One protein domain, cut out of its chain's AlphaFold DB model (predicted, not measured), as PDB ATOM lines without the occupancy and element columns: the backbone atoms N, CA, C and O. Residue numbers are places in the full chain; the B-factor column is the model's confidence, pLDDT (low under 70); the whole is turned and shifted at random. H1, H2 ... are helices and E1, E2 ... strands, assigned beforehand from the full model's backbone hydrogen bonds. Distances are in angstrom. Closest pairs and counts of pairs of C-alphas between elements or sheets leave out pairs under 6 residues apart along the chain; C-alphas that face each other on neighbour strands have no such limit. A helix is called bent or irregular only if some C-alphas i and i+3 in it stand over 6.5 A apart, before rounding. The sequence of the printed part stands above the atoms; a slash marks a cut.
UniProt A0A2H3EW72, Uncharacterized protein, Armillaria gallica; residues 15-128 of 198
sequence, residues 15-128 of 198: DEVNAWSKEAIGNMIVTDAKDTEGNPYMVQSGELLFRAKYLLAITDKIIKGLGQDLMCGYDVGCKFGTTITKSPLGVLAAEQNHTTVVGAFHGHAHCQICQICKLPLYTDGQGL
ATOM      1  N   ASP A  15      94.269 127.418 168.034       75.56
ATOM      2  CA  ASP A  15      93.849 128.809 168.166       75.56
ATOM      3  C   ASP A  15      94.976 129.778 167.805       75.56
ATOM      4  O   ASP A  15      94.732 130.741 167.084       75.56
ATOM      5  N   GLU A  16      96.218 129.480 168.181       77.69
ATOM      6  CA  GLU A  16      97.387 130.269 167.776       77.69
ATOM      7  C   GLU A  16      97.681 130.150 166.278       77.69
ATOM      8  O   GLU A  16      97.912 131.164 165.623       77.69
ATOM      9  N   VAL A  17      97.596 128.951 165.687       71.69
ATOM     10  CA  VAL A  17      97.748 128.782 164.228       71.69
ATOM     11  C   VAL A  17      96.625 129.520 163.487       71.69
ATOM     12  O   VAL A  17      96.854 130.135 162.443       71.69
ATOM     13  N   ASN A  18      95.399 129.481 164.019       72.31
ATOM     14  CA  ASN A  18      94.267 130.236 163.485       72.31
ATOM     15  C   ASN A  18      94.507 131.747 163.571       72.31
ATOM     16  O   ASN A  18      94.298 132.440 162.576       72.31
ATOM     17  N   ALA A  19      94.949 132.248 164.725       78.50
ATOM     18  CA  ALA A  19      95.241 133.660 164.948       78.50
ATOM     19  C   ALA A  19      96.352 134.147 164.012       78.50
ATOM     20  O   ALA A  19      96.166 135.131 163.302       78.50
ATOM     21  N   TRP A  20      97.444 133.387 163.913       78.31
ATOM     22  CA  TRP A  20      98.535 133.650 162.978       78.31
ATOM     23  C   TRP A  20      98.055 133.682 161.520       78.31
ATOM     24  O   TRP A  20      98.422 134.568 160.752       78.31
ATOM     25  N   SER A  21      97.180 132.750 161.128       70.31
ATOM     26  CA  SER A  21      96.619 132.736 159.770       70.31
ATOM     27  C   SER A  21      95.745 133.962 159.517       70.31
ATOM     28  O   SER A  21      95.849 134.580 158.462       70.31
ATOM     29  N   LYS A  22      94.899 134.347 160.481       74.50
ATOM     30  CA  LYS A  22      94.068 135.558 160.396       74.50
ATOM     31  C   LYS A  22      94.916 136.821 160.280       74.50
ATOM     32  O   LYS A  22      94.567 137.705 159.506       74.50
ATOM     33  N   GLU A  23      96.033 136.892 160.996       76.88
ATOM     34  CA  GLU A  23      96.995 137.989 160.872       76.88
ATOM     35  C   GLU A  23      97.650 138.013 159.482       76.88
ATOM     36  O   GLU A  23      97.757 139.067 158.861       76.88
ATOM     37  N   ALA A  24      98.060 136.850 158.968       67.62
ATOM     38  CA  ALA A  24      98.783 136.749 157.706       67.62
ATOM     39  C   ALA A  24      97.935 137.129 156.481       67.62
ATOM     40  O   ALA A  24      98.423 137.838 155.603       67.62
ATOM     41  N   ILE A  25      96.686 136.657 156.414       68.06
ATOM     42  CA  ILE A  25      95.826 136.769 155.217       68.06
ATOM     43  C   ILE A  25      94.488 137.478 155.464       68.06
ATOM     44  O   ILE A  25      93.675 137.613 154.550       68.06
ATOM     45  N   GLY A  26      94.266 137.978 156.678       65.94
ATOM     46  CA  GLY A  26      93.073 138.726 157.059       65.94
ATOM     47  C   GLY A  26      91.859 137.853 157.400       65.94
ATOM     48  O   GLY A  26      91.692 136.723 156.932       65.94
ATOM     49  N   ASN A  27      90.942 138.429 158.186       58.69
ATOM     50  CA  ASN A  27      89.694 137.786 158.634       58.69
ATOM     51  C   ASN A  27      88.738 137.403 157.487       58.69
ATOM     52  O   ASN A  27      87.822 136.616 157.685       58.69
ATOM     53  N   MET A  28      88.938 137.949 156.285       53.59
ATOM     54  CA  MET A  28      88.084 137.687 155.122       53.59
ATOM     55  C   MET A  28      88.343 136.309 154.483       53.59
ATOM     56  O   MET A  28      87.465 135.777 153.810       53.59
ATOM     57  N   ILE A  29      89.531 135.727 154.690       55.72
ATOM     58  CA  ILE A  29      89.920 134.421 154.126       55.72
ATOM     59  C   ILE A  29      89.838 133.309 155.185       55.72
ATOM     60  O   ILE A  29      89.610 132.144 154.857       55.72
ATOM     61  N   VAL A  30      89.983 133.655 156.466       54.25
ATOM     62  CA  VAL A  30      89.870 132.728 157.598       54.25
ATOM     63  C   VAL A  30      88.574 133.020 158.359       54.25
ATOM     64  O   VAL A  30      88.583 133.771 159.330       54.25
ATOM     65  N   THR A  31      87.465 132.414 157.935       52.28
ATOM     66  CA  THR A  31      86.203 132.451 158.691       52.28
ATOM     67  C   THR A  31      86.154 131.307 159.708       52.28
ATOM     68  O   THR A  31      86.578 130.182 159.413       52.28
ATOM     69  N   ASP A  32      85.672 131.577 160.922       55.06
ATOM     70  CA  ASP A  32      85.365 130.533 161.899       55.06
ATOM     71  C   ASP A  32      83.953 129.984 161.672       55.06
ATOM     72  O   ASP A  32      83.061 130.666 161.173       55.06
ATOM     73  N   ALA A  33      83.718 128.738 162.095       51.41
ATOM     74  CA  ALA A  33      82.388 128.127 162.034       51.41
ATOM     75  C   ALA A  33      81.328 128.962 162.784       51.41
ATOM     76  O   ALA A  33      80.177 129.026 162.356       51.41
ATOM     77  N   LYS A  34      81.738 129.659 163.854       52.66
ATOM     78  CA  LYS A  34      80.888 130.565 164.644       52.66
ATOM     79  C   LYS A  34      80.473 131.829 163.881       52.66
ATOM     80  O   LYS A  34      79.433 132.397 164.179       52.66
ATOM     81  N   ASP A  35      81.231 132.221 162.859       51.69
ATOM     82  CA  ASP A  35      80.969 133.419 162.052       51.69
ATOM     83  C   ASP A  35      79.939 133.144 160.936       51.69
ATOM     84  O   ASP A  35      79.553 134.041 160.189       51.69
ATOM     85  N   THR A  36      79.510 131.882 160.793       52.47
ATOM     86  CA  THR A  36      78.626 131.399 159.717       52.47
ATOM     87  C   THR A  36      77.249 130.936 160.200       52.47
ATOM     88  O   THR A  36      76.472 130.407 159.398       52.47
ATOM     89  N   GLU A  37      76.922 131.139 161.484       43.75
ATOM     90  CA  GLU A  37      75.609 130.812 162.050       43.75
ATOM     91  C   GLU A  37      74.496 131.548 161.279       43.75
ATOM     92  O   GLU A  37      74.271 132.742 161.448       43.75
ATOM     93  N   GLY A  38      73.817 130.822 160.382       49.72
ATOM     94  CA  GLY A  38      72.668 131.317 159.618       49.72
ATOM     95  C   GLY A  38      72.704 131.096 158.102       49.72
ATOM     96  O   GLY A  38      71.669 131.269 157.463       49.72
ATOM     97  N   ASN A  39      73.828 130.677 157.499       42.97
ATOM     98  CA  ASN A  39      73.890 130.420 156.051       42.97
ATOM     99  C   ASN A  39      74.372 128.988 155.728       42.97
ATOM    100  O   ASN A  39      75.579 128.730 155.732       42.97
ATOM    101  N   PRO A  40      73.465 128.048 155.392       42.22
ATOM    102  CA  PRO A  40      73.819 126.647 155.149       42.22
ATOM    103  C   PRO A  40      74.756 126.439 153.944       42.22
ATOM    104  O   PRO A  40      75.492 125.455 153.921       42.22
ATOM    105  N   TYR A  41      74.817 127.378 152.988       40.94
ATOM    106  CA  TYR A  41      75.796 127.335 151.891       40.94
ATOM    107  C   TYR A  41      77.227 127.650 152.364       40.94
ATOM    108  O   TYR A  41      78.198 127.124 151.814       40.94
ATOM    109  N   MET A  42      77.373 128.467 153.412       39.50
ATOM    110  CA  MET A  42      78.675 128.858 153.961       39.50
ATOM    111  C   MET A  42      79.286 127.774 154.847       39.50
ATOM    112  O   MET A  42      80.505 127.657 154.858       39.50
ATOM    113  N   VAL A  43      78.487 126.931 155.507       39.69
ATOM    114  CA  VAL A  43      78.981 125.832 156.363       39.69
ATOM    115  C   VAL A  43      79.707 124.757 155.540       39.69
ATOM    116  O   VAL A  43      80.773 124.284 155.931       39.69
ATOM    117  N   GLN A  44      79.197 124.434 154.345       37.41
ATOM    118  CA  GLN A  44      79.814 123.452 153.445       37.41
ATOM    119  C   GLN A  44      81.032 124.027 152.693       37.41
ATOM    120  O   GLN A  44      82.028 123.334 152.487       37.41
ATOM    121  N   SER A  45      80.989 125.319 152.333       44.66
ATOM    122  CA  SER A  45      82.155 126.041 151.792       44.66
ATOM    123  C   SER A  45      83.232 126.280 152.856       44.66
ATOM    124  O   SER A  45      84.420 126.254 152.544       44.66
ATOM    125  N   GLY A  46      82.817 126.439 154.115       43.94
ATOM    126  CA  GLY A  46      83.647 126.718 155.275       43.94
ATOM    127  C   GLY A  46      84.536 125.544 155.647       43.94
ATOM    128  O   GLY A  46      85.663 125.772 156.045       43.94
ATOM    129  N   GLU A  47      84.119 124.293 155.432       45.16
ATOM    130  CA  GLU A  47      84.973 123.123 155.683       45.16
ATOM    131  C   GLU A  47      86.097 122.971 154.634       45.16
ATOM    132  O   GLU A  47      87.218 122.565 154.953       45.16
ATOM    133  N   LEU A  48      85.830 123.363 153.381       45.91
ATOM    134  CA  LEU A  48      86.825 123.418 152.302       45.91
ATOM    135  C   LEU A  48      87.741 124.647 152.431       45.91
ATOM    136  O   LEU A  48      88.958 124.511 152.286       45.91
ATOM    137  N   LEU A  49      87.192 125.821 152.777       48.59
ATOM    138  CA  LEU A  49      87.972 127.018 153.121       48.59
ATOM    139  C   LEU A  49      88.833 126.777 154.369       48.59
ATOM    140  O   LEU A  49      90.006 127.141 154.382       48.59
ATOM    141  N   PHE A  50      88.299 126.095 155.386       49.16
ATOM    142  CA  PHE A  50      89.012 125.770 156.625       49.16
ATOM    143  C   PHE A  50      90.258 124.923 156.367       49.16
ATOM    144  O   PHE A  50      91.256 125.073 157.071       49.16
ATOM    145  N   ARG A  51      90.231 124.052 155.348       59.69
ATOM    146  CA  ARG A  51      91.397 123.250 154.951       59.69
ATOM    147  C   ARG A  51      92.404 124.044 154.118       59.69
ATOM    148  O   ARG A  51      93.599 123.802 154.248       59.69
ATOM    149  N   ALA A  52      91.954 124.989 153.293       71.06
ATOM    150  CA  ALA A  52      92.832 125.753 152.405       71.06
ATOM    151  C   ALA A  52      93.471 126.986 153.065       71.06
ATOM    152  O   ALA A  52      94.529 127.426 152.621       71.06
ATOM    153  N   LYS A  53      92.869 127.538 154.124       76.25
ATOM    154  CA  LYS A  53      93.282 128.815 154.724       76.25
ATOM    155  C   LYS A  53      94.740 128.862 155.187       76.25
ATOM    156  O   LYS A  53      95.419 129.849 154.941       76.25
ATOM    157  N   TYR A  54      95.245 127.785 155.792       81.50
ATOM    158  CA  TYR A  54      96.640 127.728 156.236       81.50
ATOM    159  C   TYR A  54      97.589 127.723 155.043       81.50
ATOM    160  O   TYR A  54      98.600 128.413 155.052       81.50
ATOM    161  N   LEU A  55      97.236 126.984 153.990       84.31
ATOM    162  CA  LEU A  55      98.054 126.918 152.790       84.31
ATOM    163  C   LEU A  55      98.024 128.248 152.028       84.31
ATOM    164  O   LEU A  55      99.057 128.665 151.520       84.31
ATOM    165  N   LEU A  56      96.892 128.961 152.019       88.69
ATOM    166  CA  LEU A  56      96.813 130.337 151.516       88.69
ATOM    167  C   LEU A  56      97.691 131.294 152.335       88.69
ATOM    168  O   LEU A  56      98.425 132.078 151.746       88.69
ATOM    169  N   ALA A  57      97.676 131.189 153.670       87.31
ATOM    170  CA  ALA A  57      98.521 131.999 154.553       87.31
ATOM    171  C   ALA A  57     100.014 131.762 154.315       87.31
ATOM    172  O   ALA A  57     100.793 132.705 154.190       87.31
ATOM    173  N   ILE A  58     100.401 130.493 154.199       88.00
ATOM    174  CA  ILE A  58     101.772 130.093 153.884       88.00
ATOM    175  C   ILE A  58     102.164 130.603 152.495       88.00
ATOM    176  O   ILE A  58     103.241 131.170 152.341       88.00
ATOM    177  N   THR A  59     101.284 130.462 151.502       90.38
ATOM    178  CA  THR A  59     101.541 130.918 150.129       90.38
ATOM    179  C   THR A  59     101.732 132.435 150.075       90.38
ATOM    180  O   THR A  59     102.683 132.895 149.458       90.38
ATOM    181  N   ASP A  60     100.907 133.217 150.779       90.56
ATOM    182  CA  ASP A  60     101.065 134.674 150.875       90.56
ATOM    183  C   ASP A  60     102.432 135.074 151.449       90.56
ATOM    184  O   ASP A  60     103.132 135.913 150.880       90.56
ATOM    185  N   LYS A  61     102.851 134.427 152.543       89.94
ATOM    186  CA  LYS A  61     104.156 134.685 153.167       89.94
ATOM    187  C   LYS A  61     105.319 134.264 152.275       89.94
ATOM    188  O   LYS A  61     106.303 134.993 152.197       89.94
ATOM    189  N   ILE A  62     105.204 133.122 151.600       90.62
ATOM    190  CA  ILE A  62     106.216 132.623 150.664       90.62
ATOM    191  C   ILE A  62     106.362 133.582 149.483       90.62
ATOM    192  O   ILE A  62     107.477 134.002 149.194       90.62
ATOM    193  N   ILE A  63     105.257 133.994 148.860       91.62
ATOM    194  CA  ILE A  63     105.275 134.917 147.719       91.62
ATOM    195  C   ILE A  63     105.862 136.274 148.123       91.62
ATOM    196  O   ILE A  63     106.759 136.781 147.457       91.62
ATOM    197  N   LYS A  64     105.421 136.850 149.247       90.25
ATOM    198  CA  LYS A  64     105.949 138.138 149.732       90.25
ATOM    199  C   LYS A  64     107.407 138.067 150.187       90.25
ATOM    200  O   LYS A  64     108.101 139.077 150.137       90.25
ATOM    201  N   GLY A  65     107.846 136.913 150.691       91.38
ATOM    202  CA  GLY A  65     109.179 136.732 151.263       91.38
ATOM    203  C   GLY A  65     110.242 136.318 150.248       91.38
ATOM    204  O   GLY A  65     111.369 136.795 150.332       91.38
ATOM    205  N   LEU A  66     109.900 135.429 149.313       90.81
ATOM    206  CA  LEU A  66     110.840 134.845 148.350       90.81
ATOM    207  C   LEU A  66     110.687 135.418 146.928       90.81
ATOM    208  O   LEU A  66     111.615 135.286 146.136       90.81
ATOM    209  N   GLY A  67     109.579 136.100 146.622       88.75
ATOM    210  CA  GLY A  67     109.394 136.844 145.374       88.75
ATOM    211  C   GLY A  67     108.761 136.043 144.233       88.75
ATOM    212  O   GLY A  67     107.780 135.323 144.431       88.75
ATOM    213  N   GLN A  68     109.292 136.242 143.024       92.06
ATOM    214  CA  GLN A  68     108.709 135.775 141.762       92.06
ATOM    215  C   GLN A  68     109.067 134.319 141.434       92.06
ATOM    216  O   GLN A  68     110.024 133.765 141.972       92.06
ATOM    217  N   ASP A  69     108.292 133.722 140.523       91.81
ATOM    218  CA  ASP A  69     108.540 132.410 139.908       91.81
ATOM    219  C   ASP A  69     108.581 131.246 140.912       91.81
ATOM    220  O   ASP A  69     109.248 130.227 140.718       91.81
ATOM    221  N   LEU A  70     107.832 131.383 142.007       90.81
ATOM    222  CA  LEU A  70     107.750 130.360 143.042       90.81
ATOM    223  C   LEU A  70     106.730 129.290 142.689       90.81
ATOM    224  O   LEU A  70     105.562 129.581 142.414       90.81
ATOM    225  N   MET A  71     107.149 128.040 142.832       91.06
ATOM    226  CA  MET A  71     106.302 126.873 142.647       91.06
ATOM    227  C   MET A  71     105.978 126.200 143.980       91.06
ATOM    228  O   MET A  71     106.854 125.988 144.816       91.06
ATOM    229  N   CYS A  72     104.712 125.828 144.173       89.69
ATOM    230  CA  CYS A  72     104.256 125.069 145.335       89.69
ATOM    231  C   CYS A  72     103.693 123.702 144.922       89.69
ATOM    232  O   CYS A  72     102.712 123.609 144.178       89.69
ATOM    233  N   GLY A  73     104.301 122.631 145.431       90.56
ATOM    234  CA  GLY A  73     103.795 121.270 145.278       90.56
ATOM    235  C   GLY A  73     102.764 120.916 146.346       90.56
ATOM    236  O   GLY A  73     103.025 121.060 147.540       90.56
ATOM    237  N   TYR A  74     101.601 120.418 145.926       89.69
ATOM    238  CA  TYR A  74     100.563 119.934 146.835       89.69
ATOM    239  C   TYR A  74      99.748 118.803 146.200       89.69
ATOM    240  O   TYR A  74      99.485 118.825 145.001       89.69
ATOM    241  N   ASP A  75      99.278 117.838 146.990       87.94
ATOM    242  CA  ASP A  75      98.549 116.651 146.494       87.94
ATOM    243  C   ASP A  75      97.326 117.009 145.656       87.94
ATOM    244  O   ASP A  75      96.966 116.317 144.711       87.94
ATOM    245  N   VAL A  76      96.685 118.125 146.000       87.44
ATOM    246  CA  VAL A  76      95.561 118.687 145.252       87.44
ATOM    247  C   VAL A  76      95.931 120.023 144.616       87.44
ATOM    248  O   VAL A  76      95.082 120.901 144.481       87.44
ATOM    249  N   GLY A  77      97.191 120.176 144.198       90.50
ATOM    250  CA  GLY A  77      97.768 121.384 143.609       90.50
ATOM    251  C   GLY A  77      96.937 121.967 142.468       90.50
ATOM    252  O   GLY A  77      96.769 123.179 142.393       90.50
ATOM    253  N   CYS A  78      96.295 121.129 141.646       91.31
ATOM    254  CA  CYS A  78      95.375 121.608 140.610       91.31
ATOM    255  C   CYS A  78      94.172 122.381 141.184       91.31
ATOM    256  O   CYS A  78      93.879 123.491 140.747       91.31
ATOM    257  N   LYS A  79      93.491 121.824 142.196       90.81
ATOM    258  CA  LYS A  79      92.362 122.476 142.873       90.81
ATOM    259  C   LYS A  79      92.845 123.667 143.689       90.81
ATOM    260  O   LYS A  79      92.172 124.691 143.707       90.81
ATOM    261  N   PHE A  80      94.006 123.539 144.325       91.19
ATOM    262  CA  PHE A  80      94.582 124.601 145.134       91.19
ATOM    263  C   PHE A  80      94.978 125.821 144.296       91.19
ATOM    264  O   PHE A  80      94.676 126.938 144.699       91.19
ATOM    265  N   GLY A  81      95.527 125.629 143.093       92.19
ATOM    266  CA  GLY A  81      95.752 126.718 142.141       92.19
ATOM    267  C   GLY A  81      94.465 127.490 141.842       92.19
ATOM    268  O   GLY A  81      94.437 128.710 141.960       92.19
ATOM    269  N   THR A  82      93.359 126.783 141.582       91.19
ATOM    270  CA  THR A  82      92.038 127.415 141.420       91.19
ATOM    271  C   THR A  82      91.594 128.165 142.678       91.19
ATOM    272  O   THR A  82      90.989 129.232 142.572       91.19
ATOM    273  N   THR A  83      91.876 127.629 143.868       90.19
ATOM    274  CA  THR A  83      91.595 128.307 145.141       90.19
ATOM    275  C   THR A  83      92.393 129.603 145.277       90.19
ATOM    276  O   THR A  83      91.797 130.614 145.636       90.19
ATOM    277  N   ILE A  84      93.688 129.612 144.940       91.44
ATOM    278  CA  ILE A  84      94.518 130.826 144.949       91.44
ATOM    279  C   ILE A  84      93.934 131.867 143.996       91.44
ATOM    280  O   ILE A  84      93.657 132.983 144.427       91.44
ATOM    281  N   THR A  85      93.676 131.498 142.736       90.94
ATOM    282  CA  THR A  85      93.152 132.419 141.713       90.94
ATOM    283  C   THR A  85      91.823 133.057 142.119       90.94
ATOM    284  O   THR A  85      91.572 134.212 141.796       90.94
ATOM    285  N   LYS A  86      90.965 132.319 142.834       88.25
ATOM    286  CA  LYS A  86      89.663 132.815 143.312       88.25
ATOM    287  C   LYS A  86      89.727 133.535 144.660       88.25
ATOM    288  O   LYS A  86      88.708 134.041 145.121       88.25
ATOM    289  N   SER A  87      90.883 133.544 145.312       85.94
ATOM    290  CA  SER A  87      91.088 134.232 146.583       85.94
ATOM    291  C   SER A  87      91.607 135.657 146.356       85.94
ATOM    292  O   SER A  87      92.108 135.961 145.272       85.94
ATOM    293  N   PRO A  88      91.584 136.525 147.382       85.44
ATOM    294  CA  PRO A  88      92.252 137.826 147.320       85.44
ATOM    295  C   PRO A  88      93.755 137.745 146.994       85.44
ATOM    296  O   PRO A  88      94.319 138.716 146.502       85.44
ATOM    297  N   LEU A  89      94.395 136.586 147.213       88.31
ATOM    298  CA  LEU A  89      95.795 136.351 146.851       88.31
ATOM    299  C   LEU A  89      96.005 136.212 145.334       88.31
ATOM    300  O   LEU A  89      97.133 136.308 144.872       88.31
ATOM    301  N   GLY A  90      94.944 135.997 144.550       91.31
ATOM    302  CA  GLY A  90      95.036 135.698 143.120       91.31
ATOM    303  C   GLY A  90      95.765 136.765 142.301       91.31
ATOM    304  O   GLY A  90      96.538 136.406 141.417       91.31
ATOM    305  N   VAL A  91      95.571 138.052 142.619       93.25
ATOM    306  CA  VAL A  91      96.266 139.162 141.937       93.25
ATOM    307  C   VAL A  91      97.764 139.102 142.216       93.25
ATOM    308  O   VAL A  91      98.551 139.022 141.279       93.25
ATOM    309  N   LEU A  92      98.149 139.032 143.493       92.88
ATOM    310  CA  LEU A  92      99.555 138.940 143.888       92.88
ATOM    311  C   LEU A  92     100.212 137.670 143.328       92.88
ATOM    312  O   LEU A  92     101.322 137.717 142.818       92.88
ATOM    313  N   ALA A  93      99.521 136.533 143.386       94.06
ATOM    314  CA  ALA A  93     100.016 135.278 142.838       94.06
ATOM    315  C   ALA A  93     100.242 135.359 141.321       94.06
ATOM    316  O   ALA A  93     101.239 134.832 140.837       94.06
ATOM    317  N   ALA A  94      99.363 136.035 140.579       95.06
ATOM    318  CA  ALA A  94      99.541 136.247 139.146       95.06
ATOM    319  C   ALA A  94     100.707 137.206 138.846       95.06
ATOM    320  O   ALA A  94     101.537 136.901 137.997       95.06
ATOM    321  N   GLU A  95     100.805 138.326 139.570       95.75
ATOM    322  CA  GLU A  95     101.899 139.301 139.434       95.75
ATOM    323  C   GLU A  95     103.275 138.695 139.735       95.75
ATOM    324  O   GLU A  95     104.274 139.110 139.154       95.75
ATOM    325  N   GLN A  96     103.325 137.715 140.637       95.25
ATOM    326  CA  GLN A  96     104.556 137.037 141.042       95.25
ATOM    327  C   GLN A  96     104.789 135.717 140.290       95.25
ATOM    328  O   GLN A  96     105.678 134.957 140.663       95.25
ATOM    329  N   ASN A  97     103.995 135.423 139.253       94.06
ATOM    330  CA  ASN A  97     104.058 134.178 138.480       94.06
ATOM    331  C   ASN A  97     104.074 132.909 139.362       94.06
ATOM    332  O   ASN A  97     104.807 131.948 139.124       94.06
ATOM    333  N   HIS A  98     103.273 132.909 140.429       94.06
ATOM    334  CA  HIS A  98     103.194 131.784 141.346       94.06
ATOM    335  C   HIS A  98     102.477 130.599 140.696       94.06
ATOM    336  O   HIS A  98     101.338 130.708 140.229       94.06
ATOM    337  N   THR A  99     103.114 129.433 140.734       93.38
ATOM    338  CA  THR A  99     102.584 128.207 140.137       93.38
ATOM    339  C   THR A  99     102.365 127.112 141.175       93.38
ATOM    340  O   THR A  99     102.948 127.078 142.257       93.38
ATOM    341  N   THR A 100     101.467 126.189 140.840       94.00
ATOM    342  CA  THR A 100     101.146 125.021 141.662       94.00
ATOM    343  C   THR A 100     101.305 123.757 140.842       94.00
ATOM    344  O   THR A 100     100.836 123.714 139.701       94.00
ATOM    345  N   VAL A 101     101.891 122.727 141.448       94.56
ATOM    346  CA  VAL A 101     102.059 121.390 140.863       94.56
ATOM    347  C   VAL A 101     101.507 120.318 141.793       94.56
ATOM    348  O   VAL A 101     101.274 120.554 142.981       94.56
ATOM    349  N   VAL A 102     101.245 119.139 141.238       93.69
ATOM    350  CA  VAL A 102     100.792 117.963 141.990       93.69
ATOM    351  C   VAL A 102     101.948 116.987 142.118       93.69
ATOM    352  O   VAL A 102     102.599 116.716 141.122       93.69
ATOM    353  N   GLY A 103     102.191 116.428 143.305       91.88
ATOM    354  CA  GLY A 103     103.250 115.424 143.485       91.88
ATOM    355  C   GLY A 103     103.189 114.307 142.441       91.88
ATOM    356  O   GLY A 103     102.098 113.902 142.035       91.88
ATOM    357  N   ALA A 104     104.347 113.846 141.960       91.06
ATOM    358  CA  ALA A 104     104.429 112.966 140.792       91.06
ATOM    359  C   ALA A 104     103.606 111.677 140.956       91.06
ATOM    360  O   ALA A 104     102.996 111.206 139.998       91.06
ATOM    361  N   PHE A 105     103.516 111.141 142.177       88.94
ATOM    362  CA  PHE A 105     102.719 109.949 142.453       88.94
ATOM    363  C   PHE A 105     101.217 110.243 142.355       88.94
ATOM    364  O   PHE A 105     100.460 109.486 141.749       88.94
ATOM    365  N   HIS A 106     100.779 111.376 142.910       89.25
ATOM    366  CA  HIS A 106      99.365 111.761 142.909       89.25
ATOM    367  C   HIS A 106      98.904 112.319 141.567       89.25
ATOM    368  O   HIS A 106      97.748 112.128 141.191       89.25
ATOM    369  N   GLY A 107      99.792 112.973 140.820       91.00
ATOM    370  CA  GLY A 107      99.459 113.631 139.564       91.00
ATOM    371  C   GLY A 107      98.895 112.651 138.543       91.00
ATOM    372  O   GLY A 107      97.896 112.959 137.898       91.00
ATOM    373  N   HIS A 108      99.432 111.429 138.479       90.50
ATOM    374  CA  HIS A 108      98.924 110.371 137.600       90.50
ATOM    375  C   HIS A 108      97.512 109.874 137.950       90.50
ATOM    376  O   HIS A 108      96.836 109.313 137.089       90.50
ATOM    377  N   ALA A 109      97.025 110.111 139.172       93.19
ATOM    378  CA  ALA A 109      95.653 109.786 139.564       93.19
ATOM    379  C   ALA A 109      94.633 110.871 139.159       93.19
ATOM    380  O   ALA A 109      93.429 110.694 139.348       93.19
ATOM    381  N   HIS A 110      95.087 112.010 138.626       92.88
ATOM    382  CA  HIS A 110      94.210 113.100 138.201       92.88
ATOM    383  C   HIS A 110      93.768 112.939 136.738       92.88
ATOM    384  O   HIS A 110      94.286 112.107 135.994       92.88
ATOM    385  N   CYS A 111      92.802 113.757 136.299       93.31
ATOM    386  CA  CYS A 111      92.374 113.773 134.900       93.31
ATOM    387  C   CYS A 111      93.518 114.184 133.956       93.31
ATOM    388  O   CYS A 111      94.450 114.881 134.359       93.31
ATOM    389  N   GLN A 112      93.408 113.804 132.682       94.50
ATOM    390  CA  GLN A 112      94.445 114.025 131.668       94.50
ATOM    391  C   GLN A 112      94.923 115.485 131.591       94.50
ATOM    392  O   GLN A 112      96.121 115.737 131.517       94.50
ATOM    393  N   ILE A 113      94.008 116.455 131.678       93.56
ATOM    394  CA  ILE A 113      94.361 117.883 131.662       93.56
ATOM    395  C   ILE A 113      95.233 118.249 132.873       93.56
ATOM    396  O   ILE A 113      96.233 118.942 132.729       93.56
ATOM    397  N   CYS A 114      94.896 117.760 134.072       92.81
ATOM    398  CA  CYS A 114      95.726 117.987 135.256       92.81
ATOM    399  C   CYS A 114      97.097 117.321 135.120       92.81
ATOM    400  O   CYS A 114      98.082 117.903 135.551       92.81
ATOM    401  N   GLN A 115      97.170 116.135 134.513       93.19
ATOM    402  CA  GLN A 115      98.452 115.472 134.277       93.19
ATOM    403  C   GLN A 115      99.358 116.330 133.392       93.19
ATOM    404  O   GLN A 115     100.497 116.584 133.757       93.19
ATOM    405  N   ILE A 116      98.844 116.848 132.277       92.12
ATOM    406  CA  ILE A 116      99.638 117.658 131.344       92.12
ATOM    407  C   ILE A 116     100.055 118.992 131.976       92.12
ATOM    408  O   ILE A 116     101.198 119.405 131.840       92.12
ATOM    409  N   CYS A 117      99.148 119.666 132.689       91.62
ATOM    410  CA  CYS A 117      99.383 121.034 133.160       91.62
ATOM    411  C   CYS A 117      99.995 121.144 134.564       91.62
ATOM    412  O   CYS A 117     100.329 122.252 134.982       91.62
ATOM    413  N   LYS A 118     100.007 120.063 135.353       92.94
ATOM    414  CA  LYS A 118     100.371 120.106 136.782       92.94
ATOM    415  C   LYS A 118     101.353 119.026 137.202       92.94
ATOM    416  O   LYS A 118     101.740 119.033 138.371       92.94
ATOM    417  N   LEU A 119     101.728 118.099 136.315       92.62
ATOM    418  CA  LEU A 119     102.783 117.153 136.648       92.62
ATOM    419  C   LEU A 119     104.136 117.870 136.700       92.62
ATOM    420  O   LEU A 119     104.472 118.613 135.773       92.62
ATOM    421  N   PRO A 120     104.940 117.558 137.725       91.31
ATOM    422  CA  PRO A 120     106.291 118.043 137.875       91.31
ATOM    423  C   PRO A 120     107.136 117.822 136.616       91.31
ATOM    424  O   PRO A 120     107.859 118.702 136.172       91.31
ATOM    425  N   LEU A 121     106.965 116.664 135.973       89.88
ATOM    426  CA  LEU A 121     107.686 116.278 134.758       89.88
ATOM    427  C   LEU A 121     107.545 117.276 133.594       89.88
ATOM    428  O   LEU A 121     108.445 117.362 132.766       89.88
ATOM    429  N   TYR A 122     106.424 117.992 133.519       89.31
ATOM    430  CA  TYR A 122     106.112 118.917 132.425       89.31
ATOM    431  C   TYR A 122     106.110 120.384 132.874       89.31
ATOM    432  O   TYR A 122     105.616 121.239 132.144       89.31
ATOM    433  N   THR A 123     106.605 120.676 134.082       87.19
ATOM    434  CA  THR A 123     106.632 122.035 134.634       87.19
ATOM    435  C   THR A 123     108.073 122.476 134.861       87.19
ATOM    436  O   THR A 123     108.803 121.864 135.639       87.19
ATOM    437  N   ASP A 124     108.475 123.563 134.210       87.44
ATOM    438  CA  ASP A 124     109.822 124.112 134.355       87.44
ATOM    439  C   ASP A 124     110.017 124.818 135.708       87.44
ATOM    440  O   ASP A 124     109.075 125.333 136.306       87.44
ATOM    441  N   GLY A 125     111.263 124.865 136.190       86.25
ATOM    442  CA  GLY A 125     111.650 125.659 137.369       86.25
ATOM    443  C   GLY A 125     111.588 124.945 138.726       86.25
ATOM    444  O   GLY A 125     111.969 125.523 139.737       86.25
ATOM    445  N   GLN A 126     111.178 123.677 138.776       83.50
ATOM    446  CA  GLN A 126     111.051 122.925 140.037       83.50
ATOM    447  C   GLN A 126     112.321 122.216 140.534       83.50
ATOM    448  O   GLN A 126     112.369 121.733 141.665       83.50
ATOM    449  N   GLY A 127     113.343 122.085 139.690       86.25
ATOM    450  CA  GLY A 127     114.506 121.245 139.985       86.25
ATOM    451  C   GLY A 127     114.198 119.740 139.925       86.25
ATOM    452  O   GLY A 127     113.357 119.291 139.152       86.25
ATOM    453  N   LEU A 128     114.916 118.943 140.723       86.12
ATOM    454  CA  LEU A 128     114.870 117.469 140.686       86.12
ATOM    455  C   LEU A 128     113.871 116.844 141.677       86.12
ATOM    456  O   LEU A 128     113.887 115.633 141.886       86.12
TER     457      LEU A 128
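What this domain is: This is residues 15 to 128 of the 198 residues of an uncharacterized protein of Armillaria gallica (UniProt A0A2H3EW72). Two short parallel strands, E1 and E2, lie side by side in a small mostly helical body, with H4 packed beside E2 and H3b near E1. The long bent helix H3 runs from this body to one end of the domain, where its arm H3a meets the short H2, while H1 packs on H3b; H6 and H7 lie at the other end. The printed part has 114 residues, with seven named helices and two named strands in the order H1 H2 H3 E1 H4 H5 E2 H6 H7; the class is mostly helix. The whole is compact, with a radius of gyration of the C-alphas of 15.1 A and spans of 44 by 31 by 23 A.

How they stand to each other: E1, residues 71 to 73, and E2, residues 99 to 101, are parallel neighbours at 26 degrees, with N 72 and O 99 2.9 A apart and N 101 and O 72 3.0 A apart, within hydrogen-bond range. With H4, residues 77 to 86, and H5, residues 90 to 95, they form a strand-helix-strand unit, two parallel neighbour strands joined through helices, with a right-handed crossover. The closest C-alphas of H4 and E2 are those of Gly 77 and Val 101, 5.1 A apart. H4 and H5 touch only at the corner, Ile 84 to Gly 90 at 5.2 A between C-alphas, about perpendicular at 84 degrees. H3, residues 40 to 66, was assigned as one helix by its hydrogen bonds but is bent, with C-alphas 51 and 54 7.0 A apart; its arms H3a, residues 40 to 51, and H3b, residues 54 to 66, stand at a steep tilt of 49 degrees. H3b and E1 are near each other, with 6 pairs of C-alphas within 10 A. H1, residues 15 to 25, touches H3b, the C-alphas of Ile 25 and Ala 57 being closest at 5.5 A, at a steep tilt of 49 degrees, the same way. H2, residues 33 to 36, touches H3a at its residues 42 to 46 alone, with the C-alphas of Thr 36 and Met 42 closest at 6.3 A. H7, residues 112 to 118, only just touches H6, residues 104 to 107, with 3 pairs of C-alphas within 8 A, the closest being Gly 107 and Gln 115 at 5.7 A. Every O i to N i+4 pair is within hydrogen-bond range in H1, H3b, H4, H5 and H7, and 6 of 8 in H3a; H2 and H6 are too short for such a pair, and of their single O i to N i+3 pairs the one in H2 is within range and the one in H6 is not.

Where its parts are: H1 begins at C-alpha 15 (93.849, 128.809, 168.166) and is 15.3 A long. H3a measures 17.9 A, H3b 17.7 A and H4 14.0 A from first to last C-alpha. H7 ends at C-alpha 118 (100.371, 120.106, 136.782).

The domain as a whole: The C-alphas farthest apart, those of Gly 38 and Leu 128, are 48.3 A apart. The printed part has no cut, and no link is long. Mean pLDDT of the printed part is 79.2; residues 24 to 51 are under 70.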